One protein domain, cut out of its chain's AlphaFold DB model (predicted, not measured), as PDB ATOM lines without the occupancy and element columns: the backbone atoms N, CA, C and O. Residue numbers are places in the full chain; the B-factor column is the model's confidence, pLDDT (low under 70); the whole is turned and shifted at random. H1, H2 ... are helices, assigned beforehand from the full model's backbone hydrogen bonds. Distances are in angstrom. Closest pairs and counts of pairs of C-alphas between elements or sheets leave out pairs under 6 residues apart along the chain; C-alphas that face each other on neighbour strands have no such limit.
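What this domain is: This is residues 185 to 228 of the 229 residues of an uncharacterized protein of Lactobacillus ruminis (strain ATCC 27782 / RF3) (UniProt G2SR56). A long helix, H2, and a shorter one, H1, run nearly opposite ways as the two arms of an open, flat U, with a gap between them. Residues 219 to 228, of which 219 to 226 belong to H2, stick out past H1. The printed part has 44 residues with two named helices, H1 then H2, and no named strand; the class is all helix. It is loose, with a radius of gyration of the C-alphas of 11.7 A and spans of 33 by 25 by 12 A.

Where its parts are: H2, residues 208 to 226, is 27.4 A long, from C-alpha 208 at (84.133, 106.219, 132.818) to C-alpha 226 at (102.905, 104.182, 152.610). H1, residues 190 to 200, is 15.3 A long and begins at C-alpha 190 (106.231, 104.688, 135.521).

How they stand to each other: H1 and H2 are near each other, with no pair of C-alphas within 8 A but 5 pairs within 10 A. Seven residues make the short link between them. In H1 and H2 every O i to N i+4 pair is within hydrogen-bond range.

The domain as a whole: The two C-alphas farthest apart, of Asp 206 and Asn 228, are 34.3 A apart. The printed part has no cut. Its mean pLDDT is 72.0; residues 203 to 216, 218 to 219 and 221 to 228 are under 70.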
ATOM      1  N   ASP A 185     102.148 111.944 133.567       87.44
ATOM      2  CA  ASP A 185     103.585 112.216 133.594       87.44
ATOM      3  C   ASP A 185     104.369 110.995 133.105       87.44
ATOM      4  O   ASP A 185     105.025 110.279 133.856       87.44
ATOM      5  N   ILE A 186     104.324 110.752 131.795       88.44
ATOM      6  CA  ILE A 186     105.053 109.633 131.177       88.44
ATOM      7  C   ILE A 186     106.578 109.744 131.326       88.44
ATOM      8  O   ILE A 186     107.290 108.767 131.048       88.44
ATOM      9  N   LYS A 187     107.088 110.929 131.691       88.31
ATOM     10  CA  LYS A 187     108.519 111.195 131.839       88.31
ATOM     11  C   LYS A 187     109.002 110.725 133.205       88.31
ATOM     12  O   LYS A 187     110.000 110.010 133.244       88.31
ATOM     13  N   ASN A 188     108.272 111.062 134.267       86.44
ATOM     14  CA  ASN A 188     108.728 110.855 135.641       86.44
ATOM     15  C   ASN A 188     107.917 109.817 136.439       86.44
ATOM     16  O   ASN A 188     108.376 109.408 137.502       86.44
ATOM     17  N   ASP A 189     106.759 109.355 135.949       85.38
ATOM     18  CA  ASP A 189     105.917 108.359 136.630       85.38
ATOM     19  C   ASP A 189     105.729 107.093 135.760       85.38
ATOM     20  O   ASP A 189     105.058 107.077 134.721       85.38
ATOM     21  N   ASP A 190     106.337 105.985 136.197       86.56
ATOM     22  CA  ASP A 190     106.231 104.688 135.521       86.56
ATOM     23  C   ASP A 190     104.815 104.091 135.568       86.56
ATOM     24  O   ASP A 190     104.431 103.355 134.653       86.56
ATOM     25  N   GLU A 191     104.017 104.393 136.594       84.06
ATOM     26  CA  GLU A 191     102.622 103.954 136.667       84.06
ATOM     27  C   GLU A 191     101.759 104.730 135.669       84.06
ATOM     28  O   GLU A 191     100.907 104.136 135.002       84.06
ATOM     29  N   ASP A 192     102.040 106.019 135.465       84.88
ATOM     30  CA  ASP A 192     101.398 106.821 134.414       84.88
ATOM     31  C   ASP A 192     101.731 106.283 133.030       84.88
ATOM     32  O   ASP A 192     100.847 106.137 132.186       84.88
ATOM     33  N   ARG A 193     102.992 105.903 132.810       88.44
ATOM     34  CA  ARG A 193     103.439 105.276 131.564       88.44
ATOM     35  C   ARG A 193     102.745 103.935 131.313       88.44
ATOM     36  O   ARG A 193     102.349 103.658 130.179       88.44
ATOM     37  N   LYS A 194     102.590 103.094 132.340       85.62
ATOM     38  CA  LYS A 194     101.865 101.812 132.235       85.62
ATOM     39  C   LYS A 194     100.385 102.030 131.938       85.62
ATOM     40  O   LYS A 194      99.846 101.360 131.060       85.62
ATOM     41  N   LEU A 195      99.735 102.959 132.639       80.62
ATOM     42  CA  LEU A 195      98.325 103.283 132.424       80.62
ATOM     43  C   LEU A 195      98.094 103.849 131.018       80.62
ATOM     44  O   LEU A 195      97.200 103.389 130.312       80.62
ATOM     45  N   TYR A 196      98.945 104.770 130.573       84.62
ATOM     46  CA  TYR A 196      98.897 105.308 129.218       84.62
ATOM     47  C   TYR A 196      99.004 104.202 128.151       84.62
ATOM     48  O   TYR A 196      98.209 104.167 127.214       84.62
ATOM     49  N   LYS A 197      99.914 103.231 128.322       86.25
ATOM     50  CA  LYS A 197     100.015 102.067 127.419       86.25
ATOM     51  C   LYS A 197      98.749 101.206 127.417       86.25
ATOM     52  O   LYS A 197      98.299 100.808 126.350       86.25
ATOM     53  N   LYS A 198      98.141 100.959 128.582       83.44
ATOM     54  CA  LYS A 198      96.875 100.206 128.672       83.44
ATOM     55  C   LYS A 198      95.724 100.897 127.936       83.44
ATOM     56  O   LYS A 198      94.923 100.203 127.314       83.44
ATOM     57  N   LEU A 199      95.662 102.231 127.989       82.38
ATOM     58  CA  LEU A 199      94.695 103.016 127.215       82.38
ATOM     59  C   LEU A 199      94.914 102.841 125.708       82.38
ATOM     60  O   LEU A 199      93.964 102.572 124.983       82.38
ATOM     61  N   LEU A 200      96.165 102.926 125.241       82.12
ATOM     62  CA  LEU A 200      96.493 102.741 123.821       82.12
ATOM     63  C   LEU A 200      96.182 101.329 123.304       82.12
ATOM     64  O   LEU A 200      95.819 101.163 122.146       82.12
ATOM     65  N   GLU A 201      96.314 100.314 124.155       85.12
ATOM     66  CA  GLU A 201      96.004  98.920 123.818       85.12
ATOM     67  C   GLU A 201      94.491  98.621 123.785       85.12
ATOM     68  O   GLU A 201      94.110  97.473 123.559       85.12
ATOM     69  N   GLY A 202      93.622  99.612 124.039       70.12
ATOM     70  CA  GLY A 202      92.165  99.432 124.070       70.12
ATOM     71  C   GLY A 202      91.681  98.517 125.201       70.12
ATOM     72  O   GLY A 202      90.557  98.025 125.168       70.12
ATOM     73  N   LYS A 203      92.536  98.255 126.199       62.28
ATOM     74  CA  LYS A 203      92.241  97.365 127.339       62.28
ATOM     75  C   LYS A 203      91.453  98.047 128.454       62.28
ATOM     76  O   LYS A 203      91.072  97.390 129.416       62.28
ATOM     77  N   ILE A 204      91.247  99.351 128.338       62.47
ATOM     78  CA  ILE A 204      90.331 100.131 129.160       62.47
ATOM     79  C   ILE A 204      89.222 100.540 128.198       62.47
ATOM     80  O   ILE A 204      89.497 101.262 127.240       62.47
ATOM     81  N   SER A 205      88.015 100.000 128.383       57.34
ATOM     82  CA  SER A 205      86.882 100.372 127.535       57.34
ATOM     83  C   SER A 205      86.539 101.849 127.766       57.34
ATOM     84  O   SER A 205      86.822 102.388 128.837       57.34
ATOM     85  N   ASP A 206      85.925 102.519 126.785       53.84
ATOM     86  CA  ASP A 206      85.532 103.945 126.829       53.84
ATOM     87  C   ASP A 206      84.571 104.319 127.989       53.84
ATOM     88  O   ASP A 206      84.071 105.445 128.070       53.84
ATOM     89  N   CYS A 207      84.272 103.396 128.906       50.28
ATOM     90  CA  CYS A 207      83.408 103.642 130.043       50.28
ATOM     91  C   CYS A 207      84.174 104.301 131.203       50.28
ATOM     92  O   CYS A 207      85.120 103.754 131.767       50.28
ATOM     93  N   SER A 208      83.697 105.479 131.619       54.22
ATOM     94  CA  SER A 208      84.133 106.219 132.818       54.22
ATOM     95  C   SER A 208      84.259 105.341 134.082       54.22
ATOM     96  O   SER A 208      85.076 105.633 134.956       54.22
ATOM     97  N   SER A 209      83.487 104.252 134.182       58.66
ATOM     98  CA  SER A 209      83.544 103.279 135.280       58.66
ATOM     99  C   SER A 209      84.871 102.527 135.362       58.66
ATOM    100  O   SER A 209      85.442 102.459 136.445       58.66
ATOM    101  N   ASP A 210      85.394 102.038 134.237       60.00
ATOM    102  CA  ASP A 210      86.574 101.158 134.194       60.00
ATOM    103  C   ASP A 210      87.847 101.939 134.541       60.00
ATOM    104  O   ASP A 210      88.753 101.453 135.218       60.00
ATOM    105  N   LEU A 211      87.879 103.207 134.125       63.03
ATOM    106  CA  LEU A 211      88.888 104.172 134.544       63.03
ATOM    107  C   LEU A 211      88.828 104.409 136.056       63.03
ATOM    108  O   LEU A 211      89.860 104.332 136.716       63.03
ATOM    109  N   ASN A 212      87.640 104.661 136.616       65.00
ATOM    110  CA  ASN A 212      87.468 104.924 138.049       65.00
ATOM    111  C   ASN A 212      87.790 103.719 138.938       65.00
ATOM    112  O   ASN A 212      88.439 103.901 139.966       65.00
ATOM    113  N   GLU A 213      87.416 102.511 138.530       67.38
ATOM    114  CA  GLU A 213      87.739 101.278 139.252       67.38
ATOM    115  C   GLU A 213      89.254 101.022 139.266       67.38
ATOM    116  O   GLU A 213      89.849 100.815 140.326       67.38
ATOM    117  N   PHE A 214      89.917 101.185 138.117       65.62
ATOM    118  CA  PHE A 214      91.373 101.085 138.036       65.62
ATOM    119  C   PHE A 214      92.087 102.174 138.861       65.62
ATOM    120  O   PHE A 214      93.153 101.934 139.433       65.62
ATOM    121  N   TYR A 215      91.501 103.374 138.975       67.00
ATOM    122  CA  TYR A 215      92.032 104.434 139.839       67.00
ATOM    123  C   TYR A 215      91.949 104.077 141.321       67.00
ATOM    124  O   TYR A 215      92.935 104.271 142.036       67.00
ATOM    125  N   SER A 216      90.822 103.524 141.771       69.94
ATOM    126  CA  SER A 216      90.670 103.058 143.150       69.94
ATOM    127  C   SER A 216      91.682 101.961 143.492       69.94
ATOM    128  O   SER A 216      92.260 101.980 144.579       69.94
ATOM    129  N   GLU A 217      91.989 101.057 142.556       73.19
ATOM    130  CA  GLU A 217      93.044 100.054 142.753       73.19
ATOM    131  C   GLU A 217      94.445 100.666 142.910       73.19
ATOM    132  O   GLU A 217      95.232 100.202 143.741       73.19
ATOM    133  N   ILE A 218      94.785 101.693 142.125       67.06
ATOM    134  CA  ILE A 218      96.094 102.362 142.220       67.06
ATOM    135  C   ILE A 218      96.227 103.128 143.540       67.06
ATOM    136  O   ILE A 218      97.272 103.039 144.187       67.06
ATOM    137  N   GLU A 219      95.201 103.878 143.948       67.19
ATOM    138  CA  GLU A 219      95.227 104.630 145.210       67.19
ATOM    139  C   GLU A 219      95.342 103.706 146.424       67.19
ATOM    140  O   GLU A 219      96.130 103.986 147.330       67.19
ATOM    141  N   ASN A 220      94.636 102.572 146.415       71.50
ATOM    142  CA  ASN A 220      94.748 101.571 147.474       71.50
ATOM    143  C   ASN A 220      96.169 100.995 147.549       71.50
ATOM    144  O   ASN A 220      96.754 100.956 148.629       71.50
ATOM    145  N   LYS A 221      96.787 100.671 146.404       69.44
ATOM    146  CA  LYS A 221      98.178 100.181 146.359       69.44
ATOM    147  C   LYS A 221      99.206 101.219 146.815       69.44
ATOM    148  O   LYS A 221     100.244 100.835 147.351       69.44
ATOM    149  N   LYS A 222      98.967 102.519 146.598       67.06
ATOM    150  CA  LYS A 222      99.841 103.585 147.126       67.06
ATOM    151  C   LYS A 222      99.723 103.691 148.649       67.06
ATOM    152  O   LYS A 222     100.748 103.641 149.320       67.06
ATOM    153  N   LYS A 223      98.501 103.703 149.190       69.38
ATOM    154  CA  LYS A 223      98.255 103.709 150.646       69.38
ATOM    155  C   LYS A 223      98.837 102.480 151.348       69.38
ATOM    156  O   LYS A 223      99.412 102.596 152.423       69.38
ATOM    157  N   GLU A 224      98.743 101.304 150.732       68.44
ATOM    158  CA  GLU A 224      99.358 100.075 151.254       68.44
ATOM    159  C   GLU A 224     100.891 100.147 151.292       68.44
ATOM    160  O   GLU A 224     101.505  99.556 152.175       68.44
ATOM    161  N   ARG A 225     101.532 100.864 150.361       62.62
ATOM    162  CA  ARG A 225     102.992 101.060 150.366       62.62
ATOM    163  C   ARG A 225     103.439 102.102 151.389       62.62
ATOM    164  O   ARG A 225     104.501 101.937 151.971       62.62
ATOM    165  N   GLU A 226     102.640 103.140 151.608       62.84
ATOM    166  CA  GLU A 226     102.905 104.182 152.610       62.84
ATOM    167  C   GLU A 226     102.699 103.681 154.045       62.84
ATOM    168  O   GLU A 226     103.405 104.119 154.939       62.84
ATOM    169  N   ASN A 227     101.791 102.724 154.265       60.47
ATOM    170  CA  ASN A 227     101.565 102.118 155.583       60.47
ATOM    171  C   ASN A 227     102.553 100.989 155.938       60.47
ATOM    172  O   ASN A 227     102.574 100.541 157.082       60.47
ATOM    173  N   ASN A 228     103.319 100.490 154.962       51.38
ATOM    174  CA  ASN A 228     104.280  99.392 155.134       51.38
ATOM    175  C   ASN A 228     105.750  99.861 155.158       51.38
ATOM    176  O   ASN A 228     106.645  99.017 155.195       51.38
TER     177      ASN A 228